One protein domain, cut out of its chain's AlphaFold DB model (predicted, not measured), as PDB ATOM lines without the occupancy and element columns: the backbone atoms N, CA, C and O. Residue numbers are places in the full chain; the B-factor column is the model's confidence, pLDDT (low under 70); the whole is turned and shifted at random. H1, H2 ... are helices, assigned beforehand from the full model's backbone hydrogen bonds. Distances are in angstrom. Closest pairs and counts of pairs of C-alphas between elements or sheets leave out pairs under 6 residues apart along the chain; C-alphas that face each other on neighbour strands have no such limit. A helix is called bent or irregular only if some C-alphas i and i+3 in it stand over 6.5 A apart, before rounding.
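Overview. This is residues 39 to 101 of the 153 residues of an uncharacterized protein of Sodalis praecaptivus (UniProt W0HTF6). Little regular structure: the printed part is mostly loops, with one short helix, H1, between two small loops, each closed by a short antiparallel pairing, at residues 45 to 52 and 74 to 81. A long stretch, residues 61 to 96, swings out past Arg 88 and folds back to a small last helix, H2; the first and last printed C-alphas, those of Arg 39 and Arg 101, are 8.8 A apart. The 63 printed residues hold two named helices, H1 then H2, and no named strand; the class is all helix, with 11 residues in named elements. The whole is compact, with a radius of gyration of the C-alphas of 12.0 A, and elongated, spanning 39 by 26 by 17 A.

Along the chain. H1, residues 54 to 60, measures 9.9 A from C-alpha 54 at (32.750, 47.718, -32.510). H2, residues 97 to 100, ends with C-alpha 100 at (29.691, 38.890, -44.335); it is neither bent nor irregular, but only just: C-alphas 97 and 100 are 6.0 A apart.

Arrangement. H1 and H2 are apart. Residues 45 to 46 pair with 51 to 52, and 74 to 75 with 80 to 81, both antiparallel. In H1 every O i to N i+4 pair is within hydrogen-bond range; H2 is too short for one.

Size, cuts and confidence. The C-alphas of Arg 41 and Arg 88, the two farthest apart, are 39.8 A apart. The printed part has no cut, and H1 to H2 is a long link of 36 residues. Mean pLDDT of the printed part is 80.5, under 70 at residues 86 to 93 and 97 to 101.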
ATOM      1  N   ARG A  39      24.760  43.413 -36.703       87.81
ATOM      2  CA  ARG A  39      24.957  44.729 -36.106       87.81
ATOM      3  C   ARG A  39      23.619  45.305 -35.654       87.81
ATOM      4  O   ARG A  39      22.691  45.391 -36.458       87.81
ATOM      5  N   ASP A  40      23.521  45.740 -34.401       85.25
ATOM      6  CA  ASP A  40      22.341  46.455 -33.909       85.25
ATOM      7  C   ASP A  40      22.312  47.924 -34.384       85.25
ATOM      8  O   ASP A  40      23.237  48.436 -35.021       85.25
ATOM      9  N   ARG A  41      21.240  48.649 -34.031       84.00
ATOM     10  CA  ARG A  41      21.077  50.077 -34.372       84.00
ATOM     11  C   ARG A  41      22.110  50.997 -33.711       84.00
ATOM     12  O   ARG A  41      22.299  52.118 -34.170       84.00
ATOM     13  N   ARG A  42      22.745  50.558 -32.622       86.38
ATOM     14  CA  ARG A  42      23.779  51.305 -31.886       86.38
ATOM     15  C   ARG A  42      25.176  51.023 -32.442       86.38
ATOM     16  O   ARG A  42      26.127  51.727 -32.118       86.38
ATOM     17  N   GLY A  43      25.288  50.008 -33.290       87.94
ATOM     18  CA  GLY A  43      26.504  49.579 -33.939       87.94
ATOM     19  C   GLY A  43      27.223  48.420 -33.254       87.94
ATOM     20  O   GLY A  43      28.334  48.118 -33.679       87.94
ATOM     21  N   TYR A  44      26.629  47.793 -32.240       89.00
ATOM     22  CA  TYR A  44      27.179  46.637 -31.537       89.00
ATOM     23  C   TYR A  44      26.998  45.375 -32.373       89.00
ATOM     24  O   TYR A  44      26.014  45.246 -33.094       89.00
ATOM     25  N   TYR A  45      27.932  44.444 -32.245       88.50
ATOM     26  CA  TYR A  45      27.962  43.192 -32.988       88.50
ATOM     27  C   TYR A  45      27.557  42.028 -32.094       88.50
ATOM     28  O   TYR A  45      28.035  41.919 -30.967       88.50
ATOM     29  N   TRP A  46      26.694  41.150 -32.585       86.75
ATOM     30  CA  TRP A  46      26.327  39.931 -31.878       86.75
ATOM     31  C   TRP A  46      27.470  38.912 -31.910       86.75
ATOM     32  O   TRP A  46      27.936  38.568 -32.993       86.75
ATOM     33  N   ASP A  47      27.903  38.390 -30.759       82.38
ATOM     34  CA  ASP A  47      28.973  37.374 -30.666       82.38
ATOM     35  C   ASP A  47      28.473  35.932 -30.447       82.38
ATOM     36  O   ASP A  47      29.270  35.008 -30.255       82.38
ATOM     37  N   GLY A  48      27.153  35.730 -30.496       80.56
ATOM     38  CA  GLY A  48      26.500  34.463 -30.161       80.56
ATOM     39  C   GLY A  48      25.931  34.408 -28.741       80.56
ATOM     40  O   GLY A  48      25.148  33.504 -28.465       80.56
ATOM     41  N   TYR A  49      26.295  35.352 -27.865       82.75
ATOM     42  CA  TYR A  49      25.844  35.414 -26.469       82.75
ATOM     43  C   TYR A  49      25.502  36.835 -26.012       82.75
ATOM     44  O   TYR A  49      24.495  37.035 -25.339       82.75
ATOM     45  N   ASP A  50      26.335  37.807 -26.373       85.38
ATOM     46  CA  ASP A  50      26.245  39.198 -25.957       85.38
ATOM     47  C   ASP A  50      26.442  40.148 -27.157       85.38
ATOM     48  O   ASP A  50      27.070  39.831 -28.173       85.38
ATOM     49  N   TRP A  51      25.919  41.368 -27.020       86.38
ATOM     50  CA  TRP A  51      26.202  42.472 -27.936       86.38
ATOM     51  C   TRP A  51      27.541  43.119 -27.582       86.38
ATOM     52  O   TRP A  51      27.727  43.649 -26.486       86.38
ATOM     53  N   ARG A  52      28.479  43.121 -28.527       88.12
ATOM     54  CA  ARG A  52      29.849  43.598 -28.339       88.12
ATOM     55  C   ARG A  52      30.087  44.940 -29.017       88.12
ATOM     56  O   ARG A  52      29.600  45.157 -30.127       88.12
ATOM     57  N   PRO A  53      30.842  45.856 -28.393       89.50
ATOM     58  CA  PRO A  53      31.165  47.124 -29.028       89.50
ATOM     59  C   PRO A  53      32.023  46.900 -30.290       89.50
ATOM     60  O   PRO A  53      32.758  45.909 -30.362       89.50
ATOM     61  N   PRO A  54      31.991  47.832 -31.263       87.38
ATOM     62  CA  PRO A  54      32.750  47.718 -32.510       87.38
ATOM     63  C   PRO A  54      34.237  47.415 -32.312       87.38
ATOM     64  O   PRO A  54      34.782  46.553 -32.992       87.38
ATOM     65  N   GLN A  55      34.885  48.094 -31.362       89.19
ATOM     66  CA  GLN A  55      36.317  47.928 -31.095       89.19
ATOM     67  C   GLN A  55      36.643  46.497 -30.658       89.19
ATOM     68  O   GLN A  55      37.457  45.838 -31.300       89.19
ATOM     69  N   TRP A  56      35.915  45.981 -29.659       90.38
ATOM     70  CA  TRP A  56      36.064  44.594 -29.208       90.38
ATOM     71  C   TRP A  56      35.886  43.622 -30.371       90.38
ATOM     72  O   TRP A  56      36.711  42.734 -30.561       90.38
ATOM     73  N   TRP A  57      34.843  43.820 -31.180       87.75
ATOM     74  CA  TRP A  57      34.532  42.938 -32.299       87.75
ATOM     75  C   TRP A  57      35.646  42.896 -33.341       87.75
ATOM     76  O   TRP A  57      36.053  41.815 -33.765       87.75
ATOM     77  N   HIS A  58      36.163  44.058 -33.744       86.75
ATOM     78  CA  HIS A  58      37.253  44.154 -34.714       86.75
ATOM     79  C   HIS A  58      38.560  43.554 -34.195       86.75
ATOM     80  O   HIS A  58      39.303  42.957 -34.972       86.75
ATOM     81  N   GLU A  59      38.822  43.681 -32.899       87.44
ATOM     82  CA  GLU A  59      40.008  43.116 -32.267       87.44
ATOM     83  C   GLU A  59      39.882  41.607 -32.033       87.44
ATOM     84  O   GLU A  59      40.881  40.905 -32.161       87.44
ATOM     85  N   HIS A  60      38.688  41.096 -31.717       87.62
ATOM     86  CA  HIS A  60      38.488  39.690 -31.351       87.62
ATOM     87  C   HIS A  60      38.178  38.763 -32.523       87.62
ATOM     88  O   HIS A  60      38.507  37.572 -32.468       87.62
ATOM     89  N   ARG A  61      37.578  39.278 -33.601       84.94
ATOM     90  CA  ARG A  61      37.255  38.465 -34.777       84.94
ATOM     91  C   ARG A  61      38.519  37.890 -35.427       84.94
ATOM     92  O   ARG A  61      39.486  38.596 -35.693       84.94
ATOM     93  N   GLY A  62      38.511  36.593 -35.700       84.00
ATOM     94  CA  GLY A  62      39.643  35.811 -36.193       84.00
ATOM     95  C   GLY A  62      40.835  35.702 -35.232       84.00
ATOM     96  O   GLY A  62      41.872  35.180 -35.636       84.00
ATOM     97  N   ARG A  63      40.732  36.199 -33.991       84.69
ATOM     98  CA  ARG A  63      41.831  36.252 -33.008       84.69
ATOM     99  C   ARG A  63      41.467  35.528 -31.709       84.69
ATOM    100  O   ARG A  63      40.425  34.894 -31.636       84.69
ATOM    101  N   TYR A  64      42.368  35.558 -30.725       86.69
ATOM    102  CA  TYR A  64      42.188  35.026 -29.362       86.69
ATOM    103  C   TYR A  64      41.646  33.588 -29.273       86.69
ATOM    104  O   TYR A  64      40.885  33.231 -28.377       86.69
ATOM    105  N   TRP A  65      42.057  32.724 -30.203       85.94
ATOM    106  CA  TRP A  65      41.680  31.312 -30.185       85.94
ATOM    107  C   TRP A  65      42.085  30.640 -28.865       85.94
ATOM    108  O   TRP A  65      43.276  30.570 -28.528       85.94
ATOM    109  N   GLY A  66      41.120  30.071 -28.147       85.56
ATOM    110  CA  GLY A  66      41.380  29.501 -26.823       85.56
ATOM    111  C   GLY A  66      40.871  30.325 -25.660       85.56
ATOM    112  O   GLY A  66      40.802  29.782 -24.562       85.56
ATOM    113  N   GLU A  67      40.536  31.597 -25.871       88.38
ATOM    114  CA  GLU A  67      40.045  32.448 -24.790       88.38
ATOM    115  C   GLU A  67      38.790  31.837 -24.173       88.38
ATOM    116  O   GLU A  67      37.925  31.359 -24.896       88.38
ATOM    117  N   ARG A  68      38.689  31.808 -22.845       89.12
ATOM    118  CA  ARG A  68      37.543  31.225 -22.144       89.12
ATOM    119  C   ARG A  68      36.715  32.337 -21.519       89.12
ATOM    120  O   ARG A  68      37.255  33.137 -20.763       89.12
ATOM    121  N   ASN A  69      35.412  32.370 -21.787       84.81
ATOM    122  CA  ASN A  69      34.517  33.347 -21.167       84.81
ATOM    123  C   ASN A  69      34.034  32.902 -19.776       84.81
ATOM    124  O   ASN A  69      34.178  31.745 -19.369       84.81
ATOM    125  N   ARG A  70      33.373  33.831 -19.073       83.88
ATOM    126  CA  ARG A  70      32.729  33.602 -17.764       83.88
ATOM    127  C   ARG A  70      31.709  32.457 -17.754       83.88
ATOM    128  O   ARG A  70      31.494  31.841 -16.720       83.88
ATOM    129  N   HIS A  71      31.099  32.161 -18.900       82.75
ATOM    130  CA  HIS A  71      30.104  31.098 -19.054       82.75
ATOM    131  C   HIS A  71      30.745  29.732 -19.364       82.75
ATOM    132  O   HIS A  71      30.047  28.739 -19.533       82.75
ATOM    133  N   GLY A  72      32.076  29.671 -19.433       87.50
ATOM    134  CA  GLY A  72      32.835  28.447 -19.632       87.50
ATOM    135  C   GLY A  72      32.990  27.987 -21.078       87.50
ATOM    136  O   GLY A  72      33.540  26.910 -21.294       87.50
ATOM    137  N   TYR A  73      32.569  28.799 -22.049       87.44
ATOM    138  CA  TYR A  73      32.806  28.552 -23.468       87.44
ATOM    139  C   TYR A  73      34.157  29.106 -23.900       87.44
ATOM    140  O   TYR A  73      34.685  30.050 -23.312       87.44
ATOM    141  N   TYR A  74      34.678  28.550 -24.981       89.12
ATOM    142  CA  TYR A  74      35.939  28.925 -25.583       89.12
ATOM    143  C   TYR A  74      35.735  29.681 -26.888       89.12
ATOM    144  O   TYR A  74      34.902  29.310 -27.710       89.12
ATOM    145  N   TRP A  75      36.525  30.714 -27.118       87.56
ATOM    146  CA  TRP A  75      36.525  31.467 -28.351       87.56
ATOM    147  C   TRP A  75      37.278  30.702 -29.429       87.56
ATOM    148  O   TRP A  75      38.442  30.324 -29.267       87.56
ATOM    149  N   ASN A  76      36.608  30.494 -30.556       84.19
ATOM    150  CA  ASN A  76      37.170  29.836 -31.727       84.19
ATOM    151  C   ASN A  76      37.574  30.853 -32.822       84.19
ATOM    152  O   ASN A  76      37.612  30.539 -34.009       84.19
ATOM    153  N   GLY A  77      37.817  32.112 -32.464       85.75
ATOM    154  CA  GLY A  77      38.068  33.174 -33.440       85.75
ATOM    155  C   GLY A  77      36.796  33.810 -34.001       85.75
ATOM    156  O   GLY A  77      36.842  34.957 -34.423       85.75
ATOM    157  N   TRP A  78      35.649  33.136 -33.980       85.50
ATOM    158  CA  TRP A  78      34.409  33.696 -34.529       85.50
ATOM    159  C   TRP A  78      33.234  33.584 -33.573       85.50
ATOM    160  O   TRP A  78      32.388  34.465 -33.528       85.50
ATOM    161  N   ARG A  79      33.167  32.511 -32.796       85.00
ATOM    162  CA  ARG A  79      32.110  32.262 -31.827       85.00
ATOM    163  C   ARG A  79      32.665  31.611 -30.582       85.00
ATOM    164  O   ARG A  79      33.708  30.953 -30.595       85.00
ATOM    165  N   TRP A  80      31.875  31.711 -29.534       87.44
ATOM    166  CA  TRP A  80      32.010  30.884 -28.352       87.44
ATOM    167  C   TRP A  80      31.544  29.447 -28.660       87.44
ATOM    168  O   TRP A  80      30.490  29.234 -29.259       87.44
ATOM    169  N   VAL A  81      32.349  28.455 -28.284       85.06
ATOM    170  CA  VAL A  81      32.085  27.016 -28.439       85.06
ATOM    171  C   VAL A  81      32.318  26.283 -27.122       85.06
ATOM    172  O   VAL A  81      33.139  26.693 -26.311       85.06
ATOM    173  N   THR A  82      31.621  25.175 -26.894       86.56
ATOM    174  CA  THR A  82      31.788  24.358 -25.675       86.56
ATOM    175  C   THR A  82      33.151  23.681 -25.599       86.56
ATOM    176  O   THR A  82      33.729  23.570 -24.521       86.56
ATOM    177  N   THR A  83      33.686  23.274 -26.749       85.12
ATOM    178  CA  THR A  83      34.945  22.537 -26.849       85.12
ATOM    179  C   THR A  83      35.746  23.058 -28.031       85.12
ATOM    180  O   THR A  83      35.204  23.225 -29.125       85.12
ATOM    181  N   LEU A  84      37.044  23.287 -27.826       80.94
ATOM    182  CA  LEU A  84      37.961  23.572 -28.925       80.94
ATOM    183  C   LEU A  84      38.598  22.288 -29.449       80.94
ATOM    184  O   LEU A  84      38.982  21.430 -28.651       80.94
ATOM    185  N   PRO A  85      38.778  22.167 -30.774       71.62
ATOM    186  CA  PRO A  85      39.590  21.099 -31.321       71.62
ATOM    187  C   PRO A  85      41.051  21.221 -30.835       71.62
ATOM    188  O   PRO A  85      41.531  22.334 -30.571       71.62
ATOM    189  N   PRO A  86      41.783  20.097 -30.715       69.88
ATOM    190  CA  PRO A  86      43.186  20.096 -30.309       69.88
ATOM    191  C   PRO A  86      44.044  21.020 -31.190       69.88
ATOM    192  O   PRO A  86      43.990  20.954 -32.416       69.88
ATOM    193  N   ARG A  87      44.890  21.849 -30.559       58.53
ATOM    194  CA  ARG A  87      45.714  22.903 -31.200       58.53
ATOM    195  C   ARG A  87      46.701  22.431 -32.275       58.53
ATOM    196  O   ARG A  87      47.293  23.265 -32.954       58.53
ATOM    197  N   ARG A  88      46.930  21.125 -32.434       56.25
ATOM    198  CA  ARG A  88      47.878  20.618 -33.431       56.25
ATOM    199  C   ARG A  88      47.215  20.716 -34.814       56.25
ATOM    200  O   ARG A  88      46.405  19.863 -35.151       56.25
ATOM    201  N   HIS A  89      47.590  21.738 -35.587       55.62
ATOM    202  CA  HIS A  89      47.333  21.914 -37.033       55.62
ATOM    203  C   HIS A  89      46.031  22.581 -37.491       55.62
ATOM    204  O   HIS A  89      45.833  22.691 -38.696       55.62
ATOM    205  N   HIS A  90      45.175  23.084 -36.600       59.22
ATOM    206  CA  HIS A  90      43.978  23.792 -37.057       59.22
ATOM    207  C   HIS A  90      44.212  25.304 -37.039       59.22
ATOM    208  O   HIS A  90      44.244  25.889 -35.950       59.22
ATOM    209  N   PRO A  91      44.385  25.961 -38.206       64.44
ATOM    210  CA  PRO A  91      44.170  27.399 -38.270       64.44
ATOM    211  C   PRO A  91      42.754  27.703 -37.756       64.44
ATOM    212  O   PRO A  91      41.878  26.831 -37.840       64.44
ATOM    213  N   PRO A  92      42.504  28.908 -37.212       65.25
ATOM    214  CA  PRO A  92      41.143  29.304 -36.883       65.25
ATOM    215  C   PRO A  92      40.252  29.034 -38.110       65.25
ATOM    216  O   PRO A  92      40.663  29.335 -39.237       65.25
ATOM    217  N   PRO A  93      39.072  28.414 -37.922       68.00
ATOM    218  CA  PRO A  93      38.160  28.103 -38.998       68.00
ATOM    219  C   PRO A  93      37.848  29.400 -39.736       68.00
ATOM    220  O   PRO A  93      37.920  30.475 -39.139       68.00
ATOM    221  N   PRO A  94      37.519  29.343 -41.028       72.50
ATOM    222  CA  PRO A  94      37.104  30.534 -41.745       72.50
ATOM    223  C   PRO A  94      35.874  31.166 -41.070       72.50
ATOM    224  O   PRO A  94      35.100  30.465 -40.405       72.50
ATOM    225  N   PRO A  95      35.676  32.486 -41.236       74.31
ATOM    226  CA  PRO A  95      34.467  33.138 -40.760       74.31
ATOM    227  C   PRO A  95      33.234  32.442 -41.343       74.31
ATOM    228  O   PRO A  95      33.207  32.167 -42.545       74.31
ATOM    229  N   PRO A  96      32.200  32.178 -40.530       72.94
ATOM    230  CA  PRO A  96      30.916  31.716 -41.029       72.94
ATOM    231  C   PRO A  96      30.356  32.631 -42.132       72.94
ATOM    232  O   PRO A  96      30.541  33.847 -42.052       72.94
ATOM    233  N   PRO A  97      29.602  32.101 -43.113       66.50
ATOM    234  CA  PRO A  97      29.071  32.892 -44.229       66.50
ATOM    235  C   PRO A  97      28.281  34.139 -43.801       66.50
ATOM    236  O   PRO A  97      28.347  35.179 -44.448       66.50
ATOM    237  N   HIS A  98      27.574  34.065 -42.673       67.38
ATOM    238  CA  HIS A  98      26.755  35.159 -42.150       67.38
ATOM    239  C   HIS A  98      27.554  36.318 -41.524       67.38
ATOM    240  O   HIS A  98      27.002  37.404 -41.370       67.38
ATOM    241  N   PHE A  99      28.860  36.160 -41.259       67.25
ATOM    242  CA  PHE A  99      29.723  37.288 -40.865       67.25
ATOM    243  C   PHE A  99      29.860  38.356 -41.945       67.25
ATOM    244  O   PHE A  99      30.272  39.479 -41.654       67.25
ATOM    245  N   TYR A 100      29.580  37.995 -43.196       56.09
ATOM    246  CA  TYR A 100      29.691  38.890 -44.335       56.09
ATOM    247  C   TYR A 100      28.416  39.679 -44.594       56.09
ATOM    248  O   TYR A 100      28.285  40.238 -45.679       56.09
ATOM    249  N   ARG A 101      27.485  39.777 -43.635       59.62
ATOM    250  CA  ARG A 101      26.367  40.701 -43.801       59.62
ATOM    251  C   ARG A 101      26.924  42.131 -43.755       59.62
ATOM    252  O   ARG A 101      27.371  42.566 -42.690       59.62
TER     253      ARG A 101